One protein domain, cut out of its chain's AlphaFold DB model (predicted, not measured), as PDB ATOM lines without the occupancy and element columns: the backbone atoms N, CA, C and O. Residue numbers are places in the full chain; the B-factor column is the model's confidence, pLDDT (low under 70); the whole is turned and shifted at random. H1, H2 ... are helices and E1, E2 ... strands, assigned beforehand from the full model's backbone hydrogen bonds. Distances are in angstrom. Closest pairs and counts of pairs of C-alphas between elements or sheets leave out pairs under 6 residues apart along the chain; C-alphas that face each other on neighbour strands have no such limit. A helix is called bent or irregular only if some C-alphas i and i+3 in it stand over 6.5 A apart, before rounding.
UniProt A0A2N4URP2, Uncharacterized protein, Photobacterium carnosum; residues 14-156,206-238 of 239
ATOM      1  N   GLY A  14      84.215  31.539  42.777       87.50
ATOM      2  CA  GLY A  14      83.738  32.569  43.705       87.50
ATOM      3  C   GLY A  14      84.841  33.086  44.636       87.50
ATOM      4  O   GLY A  14      85.097  34.292  44.638       87.50
ATOM      5  N   PRO A  15      85.556  32.205  45.360       90.94
ATOM      6  CA  PRO A  15      86.658  32.611  46.231       90.94
ATOM      7  C   PRO A  15      87.784  33.353  45.495       90.94
ATOM      8  O   PRO A  15      88.279  34.364  45.988       90.94
ATOM      9  N   GLN A  16      88.167  32.901  44.297       93.44
ATOM     10  CA  GLN A  16      89.230  33.522  43.497       93.44
ATOM     11  C   GLN A  16      88.804  34.900  42.980       93.44
ATOM     12  O   GLN A  16      89.591  35.845  43.011       93.44
ATOM     13  N   ILE A  17      87.548  35.036  42.544       95.19
ATOM     14  CA  ILE A  17      86.965  36.322  42.149       95.19
ATOM     15  C   ILE A  17      86.992  37.290  43.333       95.19
ATOM     16  O   ILE A  17      87.484  38.407  43.187       95.19
ATOM     17  N   GLN A  18      86.540  36.855  44.510       94.75
ATOM     18  CA  GLN A  18      86.524  37.700  45.705       94.75
ATOM     19  C   GLN A  18      87.924  38.096  46.175       94.75
ATOM     20  O   GLN A  18      88.150  39.241  46.575       94.75
ATOM     21  N   GLN A  19      88.898  37.194  46.056       95.12
ATOM     22  CA  GLN A  19      90.295  37.507  46.334       95.12
ATOM     23  C   GLN A  19      90.807  38.634  45.424       95.12
ATOM     24  O   GLN A  19      91.400  39.593  45.916       95.12
ATOM     25  N   VAL A  20      90.561  38.556  44.111       97.25
ATOM     26  CA  VAL A  20      91.013  39.592  43.165       97.25
ATOM     27  C   VAL A  20      90.257  40.906  43.366       97.25
ATOM     28  O   VAL A  20      90.886  41.963  43.365       97.25
ATOM     29  N   LYS A  21      88.943  40.863  43.619       97.25
ATOM     30  CA  LYS A  21      88.148  42.049  43.984       97.25
ATOM     31  C   LYS A  21      88.701  42.753  45.220       97.25
ATOM     32  O   LYS A  21      88.871  43.970  45.207       97.25
ATOM     33  N   SER A  22      89.055  41.987  46.250       95.62
ATOM     34  CA  SER A  22      89.655  42.520  47.477       95.62
ATOM     35  C   SER A  22      90.995  43.205  47.202       95.62
ATOM     36  O   SER A  22      91.264  44.267  47.756       95.62
ATOM     37  N   ARG A  23      91.826  42.642  46.312       96.00
ATOM     38  CA  ARG A  23      93.083  43.282  45.888       96.00
ATOM     39  C   ARG A  23      92.840  44.576  45.121       96.00
ATOM     40  O   ARG A  23      93.465  45.577  45.443       96.00
ATOM     41  N   LEU A  24      91.901  44.591  44.176       97.12
ATOM     42  CA  LEU A  24      91.533  45.810  43.445       97.12
ATOM     43  C   LEU A  24      91.036  46.915  44.387       97.12
ATOM     44  O   LEU A  24      91.450  48.064  44.246       97.12
ATOM     45  N   ALA A  25      90.204  46.564  45.371       96.69
ATOM     46  CA  ALA A  25      89.729  47.502  46.383       96.69
ATOM     47  C   ALA A  25      90.872  48.044  47.256       96.69
ATOM     48  O   ALA A  25      90.911  49.242  47.516       96.69
ATOM     49  N   GLN A  26      91.826  47.198  47.662       95.44
ATOM     50  CA  GLN A  26      93.009  47.626  48.419       95.44
ATOM     51  C   GLN A  26      93.888  48.599  47.624       95.44
ATOM     52  O   GLN A  26      94.287  49.632  48.160       95.44
ATOM     53  N   GLU A  27      94.156  48.307  46.349       95.56
ATOM     54  CA  GLU A  27      94.933  49.200  45.479       95.56
ATOM     55  C   GLU A  27      94.233  50.551  45.303       95.56
ATOM     56  O   GLU A  27      94.841  51.604  45.498       95.56
ATOM     57  N   ALA A  28      92.929  50.542  45.012       97.06
ATOM     58  CA  ALA A  28      92.156  51.769  44.870       97.06
ATOM     59  C   ALA A  28      92.077  52.558  46.189       97.06
ATOM     60  O   ALA A  28      92.224  53.780  46.187       97.06
ATOM     61  N   GLN A  29      91.923  51.882  47.330       95.69
ATOM     62  CA  GLN A  29      91.928  52.513  48.651       95.69
ATOM     63  C   GLN A  29      93.281  53.157  48.979       95.69
ATOM     64  O   GLN A  29      93.309  54.270  49.507       95.69
ATOM     65  N   SER A  30      94.386  52.485  48.651       94.56
ATOM     66  CA  SER A  30      95.741  53.015  48.825       94.56
ATOM     67  C   SER A  30      95.929  54.307  48.028       94.56
ATOM     68  O   SER A  30      96.304  55.342  48.580       94.56
ATOM     69  N   VAL A  31      95.559  54.300  46.744       96.06
ATOM     70  CA  VAL A  31      95.642  55.494  45.890       96.06
ATOM     71  C   VAL A  31      94.732  56.603  46.415       96.06
ATOM     72  O   VAL A  31      95.180  57.740  46.558       96.06
ATOM     73  N   ARG A  32      93.489  56.282  46.803       95.75
ATOM     74  CA  ARG A  32      92.557  57.272  47.365       95.75
ATOM     75  C   ARG A  32      93.106  57.934  48.624       95.75
ATOM     76  O   ARG A  32      92.920  59.135  48.821       95.75
ATOM     77  N   PHE A  33      93.771  57.171  49.487       94.38
ATOM     78  CA  PHE A  33      94.416  57.724  50.672       94.38
ATOM     79  C   PHE A  33      95.422  58.818  50.290       94.38
ATOM     80  O   PHE A  33      95.368  59.917  50.844       94.38
ATOM     81  N   HIS A  34      96.279  58.560  49.301       94.25
ATOM     82  CA  HIS A  34      97.245  59.545  48.816       94.25
ATOM     83  C   HIS A  34      96.577  60.751  48.147       94.25
ATOM     84  O   HIS A  34      96.993  61.883  48.395       94.25
ATOM     85  N   GLU A  35      95.516  60.545  47.368       93.94
ATOM     86  CA  GLU A  35      94.734  61.634  46.763       93.94
ATOM     87  C   GLU A  35      94.141  62.570  47.824       93.94
ATOM     88  O   GLU A  35      94.250  63.795  47.709       93.94
ATOM     89  N   ASN A  36      93.571  62.004  48.891       93.44
ATOM     90  CA  ASN A  36      93.000  62.765  50.000       93.44
ATOM     91  C   ASN A  36      94.088  63.479  50.819       93.44
ATOM     92  O   ASN A  36      93.899  64.622  51.235       93.44
ATOM     93  N   VAL A  37      95.253  62.858  51.018       92.56
ATOM     94  CA  VAL A  37      96.403  63.516  51.659       92.56
ATOM     95  C   VAL A  37      96.915  64.685  50.809       92.56
ATOM     96  O   VAL A  37      97.135  65.772  51.345       92.56
ATOM     97  N   LYS A  38      97.051  64.509  49.487       90.50
ATOM     98  CA  LYS A  38      97.464  65.583  48.570       90.50
ATOM     99  C   LYS A  38      96.442  66.718  48.547       90.50
ATOM    100  O   LYS A  38      96.841  67.884  48.543       90.50
ATOM    101  N   PHE A  39      95.148  66.404  48.613       89.38
ATOM    102  CA  PHE A  39      94.100  67.407  48.794       89.38
ATOM    103  C   PHE A  39      94.338  68.234  50.066       89.38
ATOM    104  O   PHE A  39      94.410  69.456  49.984       89.38
ATOM    105  N   LEU A  40      94.541  67.601  51.225       89.25
ATOM    106  CA  LEU A  40      94.737  68.309  52.501       89.25
ATOM    107  C   LEU A  40      96.028  69.145  52.537       89.25
ATOM    108  O   LEU A  40      96.026  70.245  53.090       89.25
ATOM    109  N   LEU A  41      97.107  68.679  51.899       87.50
ATOM    110  CA  LEU A  41      98.338  69.462  51.692       87.50
ATOM    111  C   LEU A  41      98.077  70.756  50.917       87.50
ATOM    112  O   LEU A  41      98.579  71.815  51.287       87.50
ATOM    113  N   LYS A  42      97.242  70.694  49.875       84.75
ATOM    114  CA  LYS A  42      96.848  71.878  49.097       84.75
ATOM    115  C   LYS A  42      95.872  72.803  49.833       84.75
ATOM    116  O   LYS A  42      95.656  73.919  49.367       84.75
ATOM    117  N   HIS A  43      95.310  72.357  50.959       82.50
ATOM    118  CA  HIS A  43      94.260  73.051  51.707       82.50
ATOM    119  C   HIS A  43      94.592  73.216  53.202       82.50
ATOM    120  O   HIS A  43      93.734  73.063  54.073       82.50
ATOM    121  N   GLY A  44      95.847  73.547  53.511       80.25
ATOM    122  CA  GLY A  44      96.235  74.054  54.832       80.25
ATOM    123  C   GLY A  44      97.056  73.110  55.709       80.25
ATOM    124  O   GLY A  44      97.517  73.548  56.766       80.25
ATOM    125  N   ALA A  45      97.307  71.863  55.296       87.88
ATOM    126  CA  ALA A  45      98.320  71.042  55.955       87.88
ATOM    127  C   ALA A  45      99.734  71.501  55.549       87.88
ATOM    128  O   ALA A  45     100.061  71.596  54.372       87.88
ATOM    129  N   SER A  46     100.591  71.756  56.534       86.38
ATOM    130  CA  SER A  46     101.977  72.203  56.337       86.38
ATOM    131  C   SER A  46     102.920  71.100  55.854       86.38
ATOM    132  O   SER A  46     103.964  71.396  55.279       86.38
ATOM    133  N   ASN A  47     102.582  69.834  56.109       88.00
ATOM    134  CA  ASN A  47     103.382  68.672  55.738       88.00
ATOM    135  C   ASN A  47     102.531  67.390  55.710       88.00
ATOM    136  O   ASN A  47     101.368  67.376  56.126       88.00
ATOM    137  N   TYR A  48     103.131  66.303  55.217       88.06
ATOM    138  CA  TYR A  48     102.464  65.015  55.015       88.06
ATOM    139  C   TYR A  48     101.900  64.427  56.318       88.06
ATOM    140  O   TYR A  48     100.761  63.967  56.344       88.06
ATOM    141  N   GLN A  49     102.649  64.512  57.423       91.94
ATOM    142  CA  GLN A  49     102.208  64.013  58.728       91.94
ATOM    143  C   GLN A  49     100.966  64.766  59.231       91.94
ATOM    144  O   GLN A  49     100.013  64.146  59.703       91.94
ATOM    145  N   GLN A  50     100.937  66.094  59.088       91.69
ATOM    146  CA  GLN A  50      99.768  66.894  59.452       91.69
ATOM    147  C   GLN A  50      98.560  66.553  58.570       91.69
ATOM    148  O   GLN A  50      97.449  66.428  59.083       91.69
ATOM    149  N   ALA A  51      98.763  66.352  57.265       91.88
ATOM    150  CA  ALA A  51      97.695  65.952  56.352       91.88
ATOM    151  C   ALA A  51      97.099  64.582  56.728       91.88
ATOM    152  O   ALA A  51      95.881  64.423  56.746       91.88
ATOM    153  N   GLN A  52      97.928  63.610  57.124       93.38
ATOM    154  CA  GLN A  52      97.449  62.321  57.633       93.38
ATOM    155  C   GLN A  52      96.633  62.473  58.923       93.38
ATOM    156  O   GLN A  52      95.557  61.890  59.045       93.38
ATOM    157  N   GLN A  53      97.097  63.289  59.874       93.38
ATOM    158  CA  GLN A  53      96.352  63.566  61.109       93.38
ATOM    159  C   GLN A  53      95.002  64.237  60.827       93.38
ATOM    160  O   GLN A  53      94.001  63.911  61.464       93.38
ATOM    161  N   MET A  54      94.962  65.163  59.866       92.12
ATOM    162  CA  MET A  54      93.728  65.798  59.399       92.12
ATOM    163  C   MET A  54      92.765  64.773  58.793       92.12
ATOM    164  O   MET A  54      91.582  64.791  59.124       92.12
ATOM    165  N   LEU A  55      93.266  63.836  57.982       92.69
ATOM    166  CA  LEU A  55      92.449  62.770  57.404       92.69
ATOM    167  C   LEU A  55      91.871  61.835  58.479       92.69
ATOM    168  O   LEU A  55      90.688  61.515  58.424       92.69
ATOM    169  N   VAL A  56      92.665  61.450  59.484       92.19
ATOM    170  CA  VAL A  56      92.192  60.635  60.619       92.19
ATOM    171  C   VAL A  56      91.085  61.358  61.390       92.19
ATOM    172  O   VAL A  56      90.043  60.766  61.666       92.19
ATOM    173  N   LYS A  57      91.264  62.654  61.683       90.44
ATOM    174  CA  LYS A  57      90.228  63.474  62.335       90.44
ATOM    175  C   LYS A  57      88.950  63.530  61.506       90.44
ATOM    176  O   LYS A  57      87.865  63.368  62.053       90.44
ATOM    177  N   LEU A  58      89.075  63.720  60.194       89.50
ATOM    178  CA  LEU A  58      87.934  63.758  59.287       89.50
ATOM    179  C   LEU A  58      87.195  62.407  59.243       89.50
ATOM    180  O   LEU A  58      85.969  62.375  59.238       89.50
ATOM    181  N   GLN A  59      87.912  61.282  59.272       88.12
ATOM    182  CA  GLN A  59      87.304  59.947  59.323       88.12
ATOM    183  C   GLN A  59      86.540  59.690  60.632       88.12
ATOM    184  O   GLN A  59      85.478  59.063  60.594       88.12
ATOM    185  N   GLN A  60      87.062  60.186  61.760       88.62
ATOM    186  CA  GLN A  60      86.454  60.062  63.089       88.62
ATOM    187  C   GLN A  60      85.237  60.980  63.263       88.62
ATOM    188  O   GLN A  60      84.191  60.533  63.725       88.62
ATOM    189  N   ASN A  61      85.363  62.245  62.861       86.56
ATOM    190  CA  ASN A  61      84.376  63.286  63.153       86.56
ATOM    191  C   ASN A  61      83.398  63.541  62.000       86.56
ATOM    192  O   ASN A  61      82.466  64.319  62.166       86.56
ATOM    193  N   LYS A  62      83.632  62.941  60.824       84.50
ATOM    194  CA  LYS A  62      82.909  63.174  59.553       84.50
ATOM    195  C   LYS A  62      82.978  64.603  59.007       84.50
ATOM    196  O   LYS A  62      82.520  64.847  57.894       84.50
ATOM    197  N   GLU A  63      83.615  65.510  59.739       84.38
ATOM    198  CA  GLU A  63      83.773  66.916  59.403       84.38
ATOM    199  C   GLU A  63      85.162  67.424  59.817       84.38
ATOM    200  O   GLU A  63      85.719  67.016  60.842       84.38
ATOM    201  N   LEU A  64      85.736  68.315  59.008       84.81
ATOM    202  CA  LEU A  64      87.001  68.984  59.286       84.81
ATOM    203  C   LEU A  64      86.965  70.427  58.778       84.81
ATOM    204  O   LEU A  64      86.705  70.669  57.602       84.81
ATOM    205  N   VAL A  65      87.305  71.375  59.650       81.44
ATOM    206  CA  VAL A  65      87.510  72.778  59.273       81.44
ATOM    207  C   VAL A  65      88.941  72.951  58.765       81.44
ATOM    208  O   VAL A  65      89.900  72.640  59.476       81.44
ATOM    209  N   LEU A  66      89.097  73.434  57.535       79.81
ATOM    210  CA  LEU A  66      90.391  73.752  56.944       79.81
ATOM    211  C   LEU A  66      90.720  75.229  57.138       79.81
ATOM    212  O   LEU A  66      89.887  76.109  56.917       79.81
ATOM    213  N   ASN A  67      91.982  75.507  57.441       67.94
ATOM    214  CA  ASN A  67      92.493  76.870  57.425       67.94
ATOM    215  C   ASN A  67      92.651  77.327  55.968       67.94
ATOM    216  O   ASN A  67      93.282  76.632  55.173       67.94
ATOM    217  N   HIS A  68      92.099  78.493  55.614       59.78
ATOM    218  CA  HIS A  68      92.215  79.062  54.270       59.78
ATOM    219  C   HIS A  68      93.683  79.260  53.863       59.78
ATOM    220  O   HIS A  68      94.310  80.264  54.196       59.78
ATOM    221  N   ARG A  69      94.215  78.311  53.092       53.75
ATOM    222  CA  ARG A  69      95.342  78.498  52.176       53.75
ATOM    223  C   ARG A  69      95.117  77.582  50.985       53.75
ATOM    224  O   ARG A  69      95.401  76.395  51.071       53.75
ATOM    225  N   ALA A  70      94.599  78.130  49.891       55.88
ATOM    226  CA  ALA A  70      94.801  77.513  48.590       55.88
ATOM    227  C   ALA A  70      96.230  77.867  48.179       55.88
ATOM    228  O   ALA A  70      96.522  79.031  47.902       55.88
ATOM    229  N   THR A  71      97.139  76.898  48.206       52.12
ATOM    230  CA  THR A  71      98.498  77.114  47.702       52.12
ATOM    231  C   THR A  71      98.844  76.126  46.602       52.12
ATOM    232  O   THR A  71      98.613  74.927  46.730       52.12
ATOM    233  N   SER A  72      99.429  76.736  45.570       51.50
ATOM    234  CA  SER A  72     100.107  76.239  44.374       51.50
ATOM    235  C   SER A  72      99.288  75.684  43.199       51.50
ATOM    236  O   SER A  72      98.501  74.739  43.270       51.50
ATOM    237  N   THR A  73      99.583  76.334  42.073       48.44
ATOM    238  CA  THR A  73      99.283  76.023  40.680       48.44
ATOM    239  C   THR A  73      99.794  74.638  40.288       48.44
ATOM    240  O   THR A  73     100.790  74.151  40.819       48.44
ATOM    241  N   ILE A  74      99.100  74.016  39.338       47.09
ATOM    242  CA  ILE A  74      99.426  72.709  38.763       47.09
ATOM    243  C   ILE A  74     100.750  72.816  37.995       47.09
ATOM    244  O   ILE A  74     100.832  73.536  37.003       47.09
ATOM    245  N   THR A  75     101.772  72.088  38.434       47.91
ATOM    246  CA  THR A  75     102.936  71.749  37.608       47.91
ATOM    247  C   THR A  75     102.734  70.336  37.072       47.91
ATOM    248  O   THR A  75     102.480  69.421  37.848       47.91
ATOM    249  N   LEU A  76     102.842  70.171  35.747       50.84
ATOM    250  CA  LEU A  76     102.648  68.900  35.027       50.84
ATOM    251  C   LEU A  76     103.541  67.761  35.549       50.84
ATOM    252  O   LEU A  76     103.180  66.601  35.437       50.84
ATOM    253  N   VAL A  77     104.687  68.083  36.156       61.22
ATOM    254  CA  VAL A  77     105.553  67.112  36.831       61.22
ATOM    255  C   VAL A  77     106.014  67.716  38.153       61.22
ATOM    256  O   VAL A  77     106.789  68.671  38.178       61.22
ATOM    257  N   ASP A  78     105.519  67.166  39.258       69.69
ATOM    258  CA  ASP A  78     105.956  67.502  40.611       69.69
ATOM    259  C   ASP A  78     106.901  66.401  41.103       69.69
ATOM    260  O   ASP A  78     106.474  65.402  41.680       69.69
ATOM    261  N   THR A  79     108.206  66.573  40.874       70.06
ATOM    262  CA  THR A  79     109.235  65.626  41.347       70.06
ATOM    263  C   THR A  79     109.388  65.620  42.870       70.06
ATOM    264  O   THR A  79     110.221  64.887  43.396       70.06
ATOM    265  N   THR A  80     108.630  66.453  43.587       78.56
ATOM    266  CA  THR A  80     108.541  66.442  45.051       78.56
ATOM    267  C   THR A  80     107.277  65.736  45.546       78.56
ATOM    268  O   THR A  80     107.091  65.573  46.754       78.56
ATOM    269  N   ASP A  81     106.409  65.273  44.638       84.94
ATOM    270  CA  ASP A  81     105.220  64.514  44.993       84.94
ATOM    271  C   ASP A  81     105.610  63.135  45.537       84.94
ATOM    272  O   ASP A  81     106.080  62.256  44.814       84.94
ATOM    273  N   VAL A  82     105.381  62.948  46.837       85.00
ATOM    274  CA  VAL A  82     105.685  61.705  47.552       85.00
ATOM    275  C   VAL A  82     105.060  60.490  46.868       85.00
ATOM    276  O   VAL A  82     105.728  59.466  46.768       85.00
ATOM    277  N   PHE A  83     103.820  60.584  46.383       89.12
ATOM    278  CA  PHE A  83     103.170  59.453  45.734       89.12
ATOM    279  C   PHE A  83     103.837  59.134  44.392       89.12
ATOM    280  O   PHE A  83     104.265  58.002  44.172       89.12
ATOM    281  N   ALA A  84     103.996  60.139  43.526       87.50
ATOM    282  CA  ALA A  84     104.593  59.936  42.206       87.50
ATOM    283  C   ALA A  84     106.033  59.399  42.297       87.50
ATOM    284  O   ALA A  84     106.401  58.505  41.540       87.50
ATOM    285  N   VAL A  85     106.824  59.891  43.257       86.50
ATOM    286  CA  VAL A  85     108.228  59.490  43.446       86.50
ATOM    287  C   VAL A  85     108.368  58.087  44.037       86.50
ATOM    288  O   VAL A  85     109.217  57.325  43.583       86.50
ATOM    289  N   HIS A  86     107.571  57.729  45.050       87.06
ATOM    290  CA  HIS A  86     107.747  56.446  45.745       87.06
ATOM    291  C   HIS A  86     107.067  55.283  45.028       87.06
ATOM    292  O   HIS A  86     107.567  54.160  45.080       87.06
ATOM    293  N   PHE A  87     105.927  55.532  44.384       87.75
ATOM    294  CA  PHE A  87     105.133  54.471  43.769       87.75
ATOM    295  C   PHE A  87     105.289  54.419  42.252       87.75
ATOM    296  O   PHE A  87     105.124  53.343  41.673       87.75
ATOM    297  N   GLY A  88     105.628  55.540  41.602       88.19
ATOM    298  CA  GLY A  88     105.674  55.618  40.144       88.19
ATOM    299  C   GLY A  88     104.388  55.057  39.536       88.19
ATOM    300  O   GLY A  88     103.287  55.312  40.021       88.19
ATOM    301  N   THR A  89     104.509  54.226  38.506       91.06
ATOM    302  CA  THR A  89     103.353  53.583  37.869       91.06
ATOM    303  C   THR A  89     102.917  52.268  38.512       91.06
ATOM    304  O   THR A  89     101.927  51.692  38.064       91.06
ATOM    305  N   ASN A  90     103.580  51.789  39.570       92.31
ATOM    306  CA  ASN A  90     103.390  50.423  40.071       92.31
ATOM    307  C   ASN A  90     101.929  50.102  40.420       92.31
ATOM    308  O   ASN A  90     101.426  49.047  40.034       92.31
ATOM    309  N   ASN A  91     101.212  51.007  41.097       93.56
ATOM    310  CA  ASN A  91      99.796  50.782  41.412       93.56
ATOM    311  C   ASN A  91      98.926  50.719  40.145       93.56
ATOM    312  O   ASN A  91      97.984  49.932  40.095       93.56
ATOM    313  N   PHE A  92      99.247  51.493  39.101       95.12
ATOM    314  CA  PHE A  92      98.523  51.465  37.822       95.12
ATOM    315  C   PHE A  92      98.773  50.153  37.087       95.12
ATOM    316  O   PHE A  92      97.840  49.536  36.563       95.12
ATOM    317  N   ASP A  93     100.022  49.694  37.104       94.75
ATOM    318  CA  ASP A  93     100.429  48.438  36.493       94.75
ATOM    319  C   ASP A  93      99.724  47.258  37.162       94.75
ATOM    320  O   ASP A  93      98.988  46.516  36.500       94.75
ATOM    321  N   ILE A  94      99.840  47.159  38.489       94.56
ATOM    322  CA  ILE A  94      99.218  46.117  39.312       94.56
ATOM    323  C   ILE A  94      97.692  46.131  39.162       94.56
ATOM    324  O   ILE A  94      97.090  45.082  38.911       94.56
ATOM    325  N   PHE A  95      97.056  47.302  39.257       97.06
ATOM    326  CA  PHE A  95      95.605  47.424  39.119       97.06
ATOM    327  C   PHE A  95      95.130  46.963  37.735       97.06
ATOM    328  O   PHE A  95      94.194  46.168  37.634       97.06
ATOM    329  N   SER A  96      95.805  47.388  36.659       96.88
ATOM    330  CA  SER A  96      95.442  46.994  35.290       96.88
ATOM    331  C   SER A  96      95.573  45.481  35.053       96.88
ATOM    332  O   SER A  96      94.743  44.876  34.363       96.88
ATOM    333  N   ILE A  97      96.581  44.848  35.665       95.62
ATOM    334  CA  ILE A  97      96.796  43.399  35.612       95.62
ATOM    335  C   ILE A  97      95.681  42.677  36.366       95.62
ATOM    336  O   ILE A  97      95.031  41.799  35.791       95.62
ATOM    337  N   TYR A  98      95.407  43.060  37.617       97.00
ATOM    338  CA  TYR A  98      94.356  42.420  38.410       97.00
ATOM    339  C   TYR A  98      92.973  42.593  37.794       97.00
ATOM    340  O   TYR A  98      92.188  41.648  37.814       97.00
ATOM    341  N   LEU A  99      92.685  43.735  37.172       96.94
ATOM    342  CA  LEU A  99      91.393  43.956  36.536       96.94
ATOM    343  C   LEU A  99      91.212  43.063  35.294       96.94
ATOM    344  O   LEU A  99      90.159  42.450  35.103       96.94
ATOM    345  N   SER A 100      92.268  42.890  34.490       96.31
ATOM    346  CA  SER A 100      92.277  41.906  33.398       96.31
ATOM    347  C   SER A 100      92.150  40.463  33.910       96.31
ATOM    348  O   SER A 100      91.488  39.634  33.272       96.31
ATOM    349  N   ASN A 101      92.766  40.144  35.051       95.94
ATOM    350  CA  ASN A 101      92.651  38.828  35.679       95.94
ATOM    351  C   ASN A 101      91.222  38.580  36.168       95.94
ATOM    352  O   ASN A 101      90.672  37.523  35.871       95.94
ATOM    353  N   LEU A 102      90.585  39.566  36.811       97.19
ATOM    354  CA  LEU A 102      89.191  39.489  37.246       97.19
ATOM    355  C   LEU A 102      88.263  39.171  36.070       97.19
ATOM    356  O   LEU A 102      87.501  38.213  36.144       97.19
ATOM    357  N   CYS A 103      88.395  39.890  34.951       96.88
ATOM    358  CA  CYS A 103      87.624  39.603  33.736       96.88
ATOM    359  C   CYS A 103      87.825  38.161  33.233       96.88
ATOM    360  O   CYS A 103      86.889  37.519  32.766       96.88
ATOM    361  N   SER A 104      89.045  37.627  33.340       95.75
ATOM    362  CA  SER A 104      89.347  36.255  32.903       95.75
ATOM    363  C   SER A 104      88.755  35.209  33.864       95.75
ATOM    364  O   SER A 104      88.275  34.166  33.425       95.75
ATOM    365  N   LEU A 105      88.722  35.498  35.170       95.56
ATOM    366  CA  LEU A 105      88.064  34.652  36.173       95.56
ATOM    367  C   LEU A 105      86.539  34.661  36.012       95.56
ATOM    368  O   LEU A 105      85.911  33.612  36.133       95.56
ATOM    369  N   VAL A 106      85.948  35.816  35.694       95.25
ATOM    370  CA  VAL A 106      84.518  35.931  35.365       95.25
ATOM    371  C   VAL A 106      84.192  35.131  34.105       95.25
ATOM    372  O   VAL A 106      83.239  34.360  34.106       95.25
ATOM    373  N   ALA A 107      85.029  35.212  33.066       95.44
ATOM    374  CA  ALA A 107      84.872  34.393  31.868       95.44
ATOM    375  C   ALA A 107      84.902  32.884  32.175       95.44
ATOM    376  O   ALA A 107      84.061  32.143  31.670       95.44
ATOM    377  N   LEU A 108      85.835  32.430  33.024       94.06
ATOM    378  CA  LEU A 108      85.885  31.037  33.486       94.06
ATOM    379  C   LEU A 108      84.629  30.641  34.265       94.06
ATOM    380  O   LEU A 108      84.085  29.566  34.027       94.06
ATOM    381  N   LYS A 109      84.161  31.509  35.171       93.38
ATOM    382  CA  LYS A 109      82.927  31.291  35.934       93.38
ATOM    383  C   LYS A 109      81.744  31.077  34.993       93.38
ATOM    384  O   LYS A 109      81.069  30.062  35.111       93.38
ATOM    385  N   GLU A 110      81.546  31.980  34.034       93.62
ATOM    386  CA  GLU A 110      80.437  31.897  33.079       93.62
ATOM    387  C   GLU A 110      80.515  30.645  32.194       93.62
ATOM    388  O   GLU A 110      79.492  30.024  31.919       93.62
ATOM    389  N   LEU A 111      81.717  30.228  31.772       93.38
ATOM    390  CA  LEU A 111      81.884  28.978  31.023       93.38
ATOM    391  C   LEU A 111      81.474  27.768  31.867       93.38
ATOM    392  O   LEU A 111      80.682  26.946  31.408       93.38
ATOM    393  N   PHE A 112      81.957  27.672  33.106       91.88
ATOM    394  CA  PHE A 112      81.602  26.561  33.989       91.88
ATOM    395  C   PHE A 112      80.111  26.537  34.338       91.88
ATOM    396  O   PHE A 112      79.525  25.459  34.397       91.88
ATOM    397  N   GLU A 113      79.481  27.698  34.507       90.56
ATOM    398  CA  GLU A 113      78.032  27.816  34.728       90.56
ATOM    399  C   GLU A 113      77.214  27.449  33.481       90.56
ATOM    400  O   GLU A 113      76.096  26.961  33.607       90.56
ATOM    401  N   SER A 114      77.785  27.595  32.280       91.31
ATOM    402  CA  SER A 114      77.176  27.119  31.028       91.31
ATOM    403  C   SER A 114      77.353  25.614  30.767       91.31
ATOM    404  O   SER A 114      76.936  25.118  29.723       91.31
ATOM    405  N   GLY A 115      77.976  24.879  31.697       91.00
ATOM    406  CA  GLY A 115      78.196  23.433  31.592       91.00
ATOM    407  C   GLY A 115      79.513  23.021  30.927       91.00
ATOM    408  O   GLY A 115      79.786  21.827  30.827       91.00
ATOM    409  N   VAL A 116      80.359  23.975  30.516       91.00
ATOM    410  CA  VAL A 116      81.696  23.677  29.974       91.00
ATOM    411  C   VAL A 116      82.557  23.043  31.065       91.00
ATOM    412  O   VAL A 116      82.590  23.504  32.206       91.00
ATOM    413  N   THR A 117      83.291  21.990  30.724       90.00
ATOM    414  CA  THR A 117      84.203  21.298  31.636       90.00
ATOM    415  C   THR A 117      85.657  21.711  31.410       90.00
ATOM    416  O   THR A 117      86.031  22.309  30.400       90.00
ATOM    417  N   TYR A 118      86.531  21.348  32.349       87.81
ATOM    418  CA  TYR A 118      87.973  21.527  32.163       87.81
ATOM    419  C   TYR A 118      88.516  20.732  30.962       87.81
ATOM    420  O   TYR A 118      89.445  21.185  30.292       87.81
ATOM    421  N   LEU A 119      87.939  19.560  30.672       90.94
ATOM    422  CA  LEU A 119      88.350  18.740  29.535       90.94
ATOM    423  C   LEU A 119      88.041  19.445  28.208       90.94
ATOM    424  O   LEU A 119      88.909  19.476  27.336       90.94
ATOM    425  N   ASP A 120      86.873  20.080  28.103       91.00
ATOM    426  CA  ASP A 120      86.479  20.859  26.922       91.00
ATOM    427  C   ASP A 120      87.441  22.024  26.684       91.00
ATOM    428  O   ASP A 120      87.904  22.238  25.566       91.00
ATOM    429  N   ILE A 121      87.817  22.741  27.752       89.94
ATOM    430  CA  ILE A 121      88.802  23.830  27.668       89.94
ATOM    431  C   ILE A 121      90.156  23.296  27.200       89.94
ATOM    432  O   ILE A 121      90.786  23.924  26.358       89.94
ATOM    433  N   LYS A 122      90.606  22.145  27.713       91.50
ATOM    434  CA  LYS A 122      91.892  21.538  27.330       91.50
ATOM    435  C   LYS A 122      91.913  21.082  25.868       91.50
ATOM    436  O   LYS A 122      92.965  21.111  25.234       91.50
ATOM    437  N   GLN A 123      90.778  20.619  25.351       95.44
ATOM    438  CA  GLN A 123      90.632  20.213  23.951       95.44
ATOM    439  C   GLN A 123      90.445  21.417  23.024       95.44
ATOM    440  O   GLN A 123      90.856  21.369  21.867       95.44
ATOM    441  N   ASN A 124      89.869  22.506  23.535       93.88
ATOM    442  CA  ASN A 124      89.639  23.729  22.790       93.88
ATOM    443  C   ASN A 124      89.969  24.986  23.612       93.88
ATOM    444  O   ASN A 124      89.094  25.689  24.127       93.88
ATOM    445  N   ASN A 125      91.260  25.329  23.651       90.00
ATOM    446  CA  ASN A 125      91.763  26.498  24.376       90.00
ATOM    447  C   ASN A 125      91.168  27.831  23.870       90.00
ATOM    448  O   ASN A 125      91.268  28.847  24.564       90.00
ATOM    449  N   SER A 126      90.568  27.870  22.668       95.25
ATOM    450  CA  SER A 126      89.964  29.099  22.145       95.25
ATOM    451  C   SER A 126      88.721  29.509  22.933       95.25
ATOM    452  O   SER A 126      88.480  30.706  23.060       95.25
ATOM    453  N   LEU A 127      88.002  28.561  23.549       93.38
ATOM    454  CA  LEU A 127      86.801  28.836  24.348       93.38
ATOM    455  C   LEU A 127      87.073  29.886  25.428       93.38
ATOM    456  O   LEU A 127      86.395  30.913  25.502       93.38
ATOM    457  N   ILE A 128      88.114  29.664  26.237       92.75
ATOM    458  CA  ILE A 128      88.468  30.600  27.301       92.75
ATOM    459  C   ILE A 128      89.052  31.899  26.751       92.75
ATOM    460  O   ILE A 128      88.763  32.974  27.280       92.75
ATOM    461  N   ARG A 129      89.854  31.834  25.684       94.56
ATOM    462  CA  ARG A 129      90.455  33.024  25.073       94.56
ATOM    463  C   ARG A 129      89.377  33.973  24.556       94.56
ATOM    464  O   ARG A 129      89.410  35.164  24.867       94.56
ATOM    465  N   ASP A 130      88.431  33.441  23.795       96.88
ATOM    466  CA  ASP A 130      87.411  34.217  23.105       96.88
ATOM    467  C   ASP A 130      86.387  34.755  24.120       96.88
ATOM    468  O   ASP A 130      86.055  35.942  24.087       96.88
ATOM    469  N   LYS A 131      86.000  33.948  25.122       96.94
ATOM    470  CA  LYS A 131      85.153  34.416  26.229       96.94
ATOM    471  C   LYS A 131      85.843  35.489  27.074       96.94
ATOM    472  O   LYS A 131      85.250  36.528  27.345       96.94
ATOM    473  N   SER A 132      87.109  35.284  27.448       96.31
ATOM    474  CA  SER A 132      87.883  36.283  28.202       96.31
ATOM    475  C   SER A 132      88.014  37.588  27.432       96.31
ATOM    476  O   SER A 132      87.949  38.659  28.029       96.31
ATOM    477  N   LYS A 133      88.195  37.515  26.108       96.12
ATOM    478  CA  LYS A 133      88.221  38.697  25.251       96.12
ATOM    479  C   LYS A 133      86.884  39.437  25.286       96.12
ATOM    480  O   LYS A 133      86.901  40.639  25.525       96.12
ATOM    481  N   ALA A 134      85.762  38.737  25.126       97.38
ATOM    482  CA  ALA A 134      84.434  39.352  25.171       97.38
ATOM    483  C   ALA A 134      84.167  40.067  26.509       97.38
ATOM    484  O   ALA A 134      83.757  41.225  26.515       97.38
ATOM    485  N   ILE A 135      84.485  39.425  27.641       96.88
ATOM    486  CA  ILE A 135      84.323  40.027  28.975       96.88
ATOM    487  C   ILE A 135      85.234  41.251  29.151       96.88
ATOM    488  O   ILE A 135      84.798  42.276  29.666       96.88
ATOM    489  N   LYS A 136      86.488  41.192  28.685       95.81
ATOM    490  CA  LYS A 136      87.408  42.340  28.739       95.81
ATOM    491  C   LYS A 136      86.956  43.497  27.861       95.81
ATOM    492  O   LYS A 136      87.122  44.645  28.254       95.81
ATOM    493  N   ASP A 137      86.432  43.212  26.674       95.44
ATOM    494  CA  ASP A 137      85.937  44.248  25.771       95.44
ATOM    495  C   ASP A 137      84.714  44.960  26.361       95.44
ATOM    496  O   ASP A 137      84.583  46.165  26.155       95.44
ATOM    497  N   TYR A 138      83.894  44.240  27.134       95.25
ATOM    498  CA  TYR A 138      82.735  44.781  27.842       95.25
ATOM    499  C   TYR A 138      83.116  45.609  29.081       95.25
ATOM    500  O   TYR A 138      82.731  46.769  29.172       95.25
ATOM    501  N   TYR A 139      83.891  45.046  30.016       95.00
ATOM    502  CA  TYR A 139      84.148  45.695  31.311       95.00
ATOM    503  C   TYR A 139      85.371  46.613  31.338       95.00
ATOM    504  O   TYR A 139      85.407  47.545  32.133       95.00
ATOM    505  N   LEU A 140      86.425  46.358  30.550       94.00
ATOM    506  CA  LEU A 140      87.657  47.141  30.689       94.00
ATOM    507  C   LEU A 140      87.584  48.445  29.892       94.00
ATOM    508  O   LEU A 140      87.488  48.395  28.655       94.00
ATOM    509  N   PRO A 141      87.799  49.605  30.542       94.56
ATOM    510  CA  PRO A 141      87.984  50.853  29.826       94.56
ATOM    511  C   PRO A 141      89.147  50.754  28.838       94.56
ATOM    512  O   PRO A 141      90.198  50.159  29.109       94.56
ATOM    513  N   ASP A 142      88.989  51.390  27.682       93.81
ATOM    514  CA  ASP A 142      90.006  51.427  26.629       93.81
ATOM    515  C   ASP A 142      91.377  51.894  27.117       93.81
ATOM    516  O   ASP A 142      92.401  51.378  26.665       93.81
ATOM    517  N   ALA A 143      91.399  52.873  28.023       94.50
ATOM    518  CA  ALA A 143      92.630  53.399  28.591       94.50
ATOM    519  C   ALA A 143      93.390  52.321  29.377       94.50
ATOM    520  O   ALA A 143      94.573  52.109  29.123       94.50
ATOM    521  N   VAL A 144      92.690  51.544  30.209       95.00
ATOM    522  CA  VAL A 144      93.275  50.437  30.982       95.00
ATOM    523  C   VAL A 144      93.747  49.307  30.065       95.00
ATOM    524  O   VAL A 144      94.853  48.795  30.234       95.00
ATOM    525  N   LYS A 145      92.959  48.944  29.038       92.69
ATOM    526  CA  LYS A 145      93.365  47.934  28.038       92.69
ATOM    527  C   LYS A 145      94.654  48.339  27.324       92.69
ATOM    528  O   LYS A 145      95.557  47.517  27.161       92.69
ATOM    529  N   LYS A 146      94.744  49.598  26.880       91.06
ATOM    530  CA  LYS A 146      95.943  50.130  26.219       91.06
ATOM    531  C   LYS A 146      97.122  50.192  27.181       91.06
ATOM    532  O   LYS A 146      98.194  49.733  26.803       91.06
ATOM    533  N   TRP A 147      96.911  50.671  28.405       93.38
ATOM    534  CA  TRP A 147      97.927  50.714  29.453       93.38
ATOM    535  C   TRP A 147      98.532  49.336  29.704       93.38
ATOM    536  O   TRP A 147      99.732  49.146  29.531       93.38
ATOM    537  N   ARG A 148      97.697  48.328  29.981       91.75
ATOM    538  CA  ARG A 148      98.149  46.949  30.205       91.75
ATOM    539  C   ARG A 148      98.982  46.412  29.039       91.75
ATOM    540  O   ARG A 148      99.935  45.668  29.249       91.75
ATOM    541  N   ASN A 149      98.614  46.770  27.811       89.38
ATOM    542  CA  ASN A 149      99.250  46.283  26.587       89.38
ATOM    543  C   ASN A 149     100.474  47.078  26.122       89.38
ATOM    544  O   ASN A 149     101.105  46.636  25.169       89.38
ATOM    545  N   LYS A 150     100.725  48.264  26.678       88.19
ATOM    546  CA  LYS A 150     101.819  49.149  26.251       88.19
ATOM    547  C   LYS A 150     102.782  49.487  27.375       88.19
ATOM    548  O   LYS A 150     103.896  49.888  27.077       88.19
ATOM    549  N   VAL A 151     102.348  49.327  28.620       89.88
ATOM    550  CA  VAL A 151     103.089  49.652  29.834       89.88
ATOM    551  C   VAL A 151     103.113  48.412  30.724       89.88
ATOM    552  O   VAL A 151     104.061  47.652  30.655       89.88
ATOM    553  N   ALA A 152     102.036  48.086  31.437       88.56
ATOM    554  CA  ALA A 152     102.120  47.148  32.563       88.56
ATOM    555  C   ALA A 152     102.600  45.713  32.254       88.56
ATOM    556  O   ALA A 152     103.396  45.157  33.002       88.56
ATOM    557  N   ALA A 153     102.062  45.057  31.216       85.81
ATOM    558  CA  ALA A 153     102.305  43.625  30.975       85.81
ATOM    559  C   ALA A 153     103.092  43.333  29.690       85.81
ATOM    560  O   ALA A 153     103.712  42.280  29.571       85.81
ATOM    561  N   HIS A 154     103.040  44.246  28.721       82.81
ATOM    562  CA  HIS A 154     103.743  44.143  27.444       82.81
ATOM    563  C   HIS A 154     104.306  45.521  27.103       82.81
ATOM    564  O   HIS A 154     103.742  46.239  26.280       82.81
ATOM    565  N   TYR A 155     105.363  45.929  27.809       83.81
ATOM    566  CA  TYR A 155     106.021  47.210  27.556       83.81
ATOM    567  C   TYR A 155     106.325  47.349  26.065       83.81
ATOM    568  O   TYR A 155     106.964  46.469  25.487       83.81
ATOM    569  N   ALA A 156     105.911  48.456  25.447       87.31
ATOM    570  CA  ALA A 156     106.213  48.709  24.037       87.31
ATOM    571  C   ALA A 156     107.732  48.732  23.778       87.31
ATOM    572  O   ALA A 156     108.175  48.384  22.691       87.31
ATOM    573  N   THR A 206      91.244  55.270  40.957       96.88
ATOM    574  CA  THR A 206      90.066  55.456  41.818       96.88
ATOM    575  C   THR A 206      88.827  55.822  41.011       96.88
ATOM    576  O   THR A 206      87.748  55.327  41.308       96.88
ATOM    577  N   LYS A 207      88.987  56.588  39.923       96.19
ATOM    578  CA  LYS A 207      87.905  56.871  38.972       96.19
ATOM    579  C   LYS A 207      87.397  55.601  38.284       96.19
ATOM    580  O   LYS A 207      86.202  55.339  38.314       96.19
ATOM    581  N   VAL A 208      88.296  54.801  37.702       97.12
ATOM    582  CA  VAL A 208      87.921  53.532  37.047       97.12
ATOM    583  C   VAL A 208      87.288  52.565  38.045       97.12
ATOM    584  O   VAL A 208      86.311  51.894  37.728       97.12
ATOM    585  N   TYR A 209      87.832  52.493  39.259       97.50
ATOM    586  CA  TYR A 209      87.270  51.682  40.329       97.50
ATOM    587  C   TYR A 209      85.827  52.096  40.645       97.50
ATOM    588  O   TYR A 209      84.953  51.235  40.665       97.50
ATOM    589  N   ASP A 210      85.561  53.392  40.832       94.94
ATOM    590  CA  ASP A 210      84.219  53.901  41.133       94.94
ATOM    591  C   ASP A 210      83.224  53.661  39.981       94.94
ATOM    592  O   ASP A 210      82.080  53.288  40.237       94.94
ATOM    593  N   GLU A 211      83.651  53.794  38.721       94.88
ATOM    594  CA  GLU A 211      82.822  53.488  37.539       94.88
ATOM    595  C   GLU A 211      82.376  52.010  37.523       94.88
ATOM    596  O   GLU A 211      81.196  51.703  37.323       94.88
ATOM    597  N   LEU A 212      83.303  51.095  37.825       95.38
ATOM    598  CA  LEU A 212      83.071  49.645  37.831       95.38
ATOM    599  C   LEU A 212      82.344  49.132  39.082       95.38
ATOM    600  O   LEU A 212      82.009  47.951  39.178       95.38
ATOM    601  N   ARG A 213      82.087  49.991  40.073       94.19
ATOM    602  CA  ARG A 213      81.268  49.626  41.239       94.19
ATOM    603  C   ARG A 213      79.783  49.536  40.923       94.19
ATOM    604  O   ARG A 213      79.032  48.994  41.721       94.19
ATOM    605  N   SER A 214      79.334  50.046  39.784       89.06
ATOM    606  CA  SER A 214      77.939  49.856  39.373       89.06
ATOM    607  C   SER A 214      77.646  48.421  38.909       89.06
ATOM    608  O   SER A 214      76.486  48.014  38.896       89.06
ATOM    609  N   ASP A 215      78.680  47.638  38.584       90.19
ATOM    610  CA  ASP A 215      78.553  46.306  38.004       90.19
ATOM    611  C   ASP A 215      79.554  45.290  38.596       90.19
ATOM    612  O   ASP A 215      79.232  44.553  39.536       90.19
ATOM    613  N   LEU A 216      80.779  45.242  38.066       92.44
ATOM    614  CA  LEU A 216      81.793  44.221  38.300       92.44
ATOM    615  C   LEU A 216      82.296  44.234  39.746       92.44
ATOM    616  O   LEU A 216      82.653  43.183  40.279       92.44
ATOM    617  N   LEU A 217      82.307  45.406  40.380       94.31
ATOM    618  CA  LEU A 217      82.795  45.664  41.738       94.31
ATOM    619  C   LEU A 217      81.669  46.129  42.680       94.31
ATOM    620  O   LEU A 217      81.925  46.858  43.635       94.31
ATOM    621  N   SER A 218      80.419  45.752  42.413       92.56
ATOM    622  CA  SER A 218      79.242  46.240  43.156       92.56
ATOM    623  C   SER A 218      79.194  45.889  44.643       92.56
ATOM    624  O   SER A 218      78.617  46.623  45.441       92.56
ATOM    625  N   ASP A 219      79.862  44.814  45.032       91.69
ATOM    626  CA  ASP A 219      80.080  44.374  46.410       91.69
ATOM    627  C   ASP A 219      81.310  45.018  47.076       91.69
ATOM    628  O   ASP A 219      81.534  44.831  48.273       91.69
ATOM    629  N   CYS A 220      82.110  45.792  46.335       93.25
ATOM    630  CA  CYS A 220      83.295  46.456  46.864       93.25
ATOM    631  C   CYS A 220      82.961  47.818  47.514       93.25
ATOM    632  O   CYS A 220      82.060  48.544  47.067       93.25
ATOM    633  N   PRO A 221      83.712  48.213  48.562       92.88
ATOM    634  CA  PRO A 221      83.416  49.413  49.336       92.88
ATOM    635  C   PRO A 221      83.581  50.698  48.521       92.88
ATOM    636  O   PRO A 221      84.428  50.793  47.629       92.88
ATOM    637  N   ALA A 222      82.794  51.713  48.883       91.25
ATOM    638  CA  ALA A 222      82.976  53.069  48.385       91.25
ATOM    639  C   ALA A 222      84.241  53.713  48.939       91.25
ATOM    640  O   ALA A 222      84.615  53.486  50.092       91.25
ATOM    641  N   LEU A 223      84.870  54.551  48.118       89.62
ATOM    642  CA  LEU A 223      86.062  55.291  48.492       89.62
ATOM    643  C   LEU A 223      85.701  56.770  48.675       89.62
ATOM    644  O   LEU A 223      85.356  57.428  47.695       89.62
ATOM    645  N   PRO A 224      85.781  57.320  49.898       87.31
ATOM    646  CA  PRO A 224      85.423  58.711  50.138       87.31
ATOM    647  C   PRO A 224      86.405  59.646  49.421       87.31
ATOM    648  O   PRO A 224      87.619  59.556  49.628       87.31
ATOM    649  N   VAL A 225      85.873  60.542  48.588       87.25
ATOM    650  CA  VAL A 225      86.640  61.505  47.789       87.25
ATOM    651  C   VAL A 225      86.572  62.899  48.402       87.25
ATOM    652  O   VAL A 225      85.493  63.402  48.703       87.25
ATOM    653  N   LEU A 226      87.728  63.545  48.557       84.19
ATOM    654  CA  LEU A 226      87.801  64.963  48.902       84.19
ATOM    655  C   LEU A 226      88.060  65.780  47.633       84.19
ATOM    656  O   LEU A 226      89.017  65.522  46.904       84.19
ATOM    657  N   PHE A 227      87.209  66.768  47.364       77.12
ATOM    658  CA  PHE A 227      87.370  67.691  46.241       77.12
ATOM    659  C   PHE A 227      86.853  69.085  46.588       77.12
ATOM    660  O   PHE A 227      86.135  69.276  47.568       77.12
ATOM    661  N   SER A 228      87.226  70.070  45.772       64.75
ATOM    662  CA  SER A 228      87.012  71.494  46.050       64.75
ATOM    663  C   SER A 228      85.550  71.897  46.247       64.75
ATOM    664  O   SER A 228      85.295  72.841  46.981       64.75
ATOM    665  N   ASN A 229      84.577  71.203  45.647       58.56
ATOM    666  CA  ASN A 229      83.163  71.576  45.810       58.56
ATOM    667  C   ASN A 229      82.548  71.022  47.109       58.56
ATOM    668  O   ASN A 229      81.453  71.429  47.472       58.56
ATOM    669  N   HIS A 230      83.241  70.129  47.827       57.25
ATOM    670  CA  HIS A 230      82.878  69.732  49.196       57.25
ATOM    671  C   HIS A 230      83.423  70.696  50.259       57.25
ATOM    672  O   HIS A 230      83.358  70.394  51.448       57.25
ATOM    673  N   TYR A 231      83.968  71.836  49.832       62.06
ATOM    674  CA  TYR A 231      84.486  72.896  50.681       62.06
ATOM    675  C   TYR A 231      83.502  74.070  50.723       62.06
ATOM    676  O   TYR A 231      83.679  75.075  50.035       62.06
ATOM    677  N   GLU A 232      82.449  73.952  51.530       59.84
ATOM    678  CA  GLU A 232      81.558  75.080  51.823       59.84
ATOM    679  C   GLU A 232      82.045  75.781  53.098       59.84
ATOM    680  O   GLU A 232      82.202  75.156  54.145       59.84
ATOM    681  N   ASN A 233      82.306  77.090  53.024       63.91
ATOM    682  CA  ASN A 233      82.655  77.936  54.179       63.91
ATOM    683  C   ASN A 233      83.862  77.475  55.021       63.91
ATOM    684  O   ASN A 233      83.897  77.723  56.225       63.91
ATOM    685  N   GLY A 234      84.853  76.800  54.436       70.25
ATOM    686  CA  GLY A 234      85.983  76.306  55.229       70.25
ATOM    687  C   GLY A 234      85.837  74.868  55.719       70.25
ATOM    688  O   GLY A 234      86.772  74.348  56.322       70.25
ATOM    689  N   VAL A 235      84.704  74.216  55.469       71.62
ATOM    690  CA  VAL A 235      84.362  72.917  56.051       71.62
ATOM    691  C   VAL A 235      84.383  71.832  54.984       71.62
ATOM    692  O   VAL A 235      83.753  71.974  53.943       71.62
ATOM    693  N   VAL A 236      85.081  70.730  55.263       77.56
ATOM    694  CA  VAL A 236      85.078  69.506  54.450       77.56
ATOM    695  C   VAL A 236      84.310  68.422  55.180       77.56
ATOM    696  O   VAL A 236      84.532  68.197  56.371       77.56
ATOM    697  N   LYS A 237      83.446  67.717  54.450       72.69
ATOM    698  CA  LYS A 237      82.662  66.585  54.953       72.69
ATOM    699  C   LYS A 237      82.955  65.336  54.131       72.69
ATOM    700  O   LYS A 237      83.200  65.431  52.931       72.69
ATOM    701  N   ILE A 238      82.930  64.174  54.779       69.00
ATOM    702  CA  ILE A 238      82.919  62.885  54.078       69.00
ATOM    703  C   ILE A 238      81.457  62.461  53.914       69.00
ATOM    704  O   ILE A 238      80.758  62.336  54.921       69.00
TER     705      ILE A 238
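This is residues 14 to 156 and 206 to 238 of the 239 residues of an uncharacterized protein of Photobacterium carnosum (UniProt A0A2N4URP2). Two long helices, H1 and H4, run opposite ways side by side, shifted along the long axis of an elongated model. H6 crosses H4 toward one end, with little H5 at that tip; at the other end H2 folds back across the end of H1 beside a small two-stranded sheet, E1 and E2. H7 crosses the beginning of H4, the short H8 packs on the middle of H1, and residues 74 to 80 stick out. The 176 printed residues, mostly helix by class, run H1 H2 E1 H3 H4 H5 H6 H7 H8 E2; the sheet is antiparallel, order E1 - E2. The whole is loose, with a radius of gyration of the C-alphas of 20.1 A and spans of 66 by 37 by 23 A.

Start at H1, residues 14 to 42, a hub that touches three other helices. Its residues 36 to 41 touch H2, residues 48 to 61, at a steep tilt of 67 degrees, closest at C-alphas Leu 40 and Ala 51, 5.4 A. E1, residues 63 to 65, is antiparallel to E2, residues 235 to 237; look for N 64 and O 236 at 2.9 A. C-alphas Leu 58 of H2 and Leu 64 of E1 are their closest, 5.3 A. H3, residues 82 to 87, is close to H1 but not clearly touching, with C-alphas His 34 and Phe 83 closest at 6.7 A. H4, residues 90 to 113, touches H1 at a shallow tilt of 27 degrees, opposite ways, closest at C-alphas Leu 24 and Phe 95, 6.2 A. H5, residues 118 to 123, is near H4. H6, residues 126 to 139, touches residues 100 to 111 of H4 at a steep tilt of 57 degrees, closest at C-alphas Ser 104 and Ser 132, 4.9 A. H7, residues 142 to 152, touches residues 92 to 97 of H4, closest at C-alphas Asp 93 and Ala 152, 4.5 A. H8, residues 206 to 212, touches residues 24 to 32 of H1, closest at C-alphas Ala 28 and Thr 206, 5.2 A. Every O i to N i+4 pair is within hydrogen-bond range in H1, H2, H3, H4, H5, H6 and H8; in H7, 6 of 7 are.

Find C-alpha 14 at (83.738, 32.569, 43.705); from there H1 runs 41.8 A. H2 spans 19.9 A. H4 begins at C-alpha 90, (103.390, 50.423, 40.071), and runs 34.4 A; H6 spans 19.8 A. H7 is irregular, but only just: C-alphas 149 and 152 are 6.7 A apart. E2 ends at C-alpha 237, (82.662, 66.585, 54.953).

C-alphas His 68 and Gln 123 are the two farthest apart, 66.2 A. Residues 157 to 205 are not printed; C-alphas 156 and 206 are 24.9 A apart across this cut. The links E1 to H3 and H8 to E2 are long. Residues 67 to 78, 228 to 233 and 238 have pLDDT under 70.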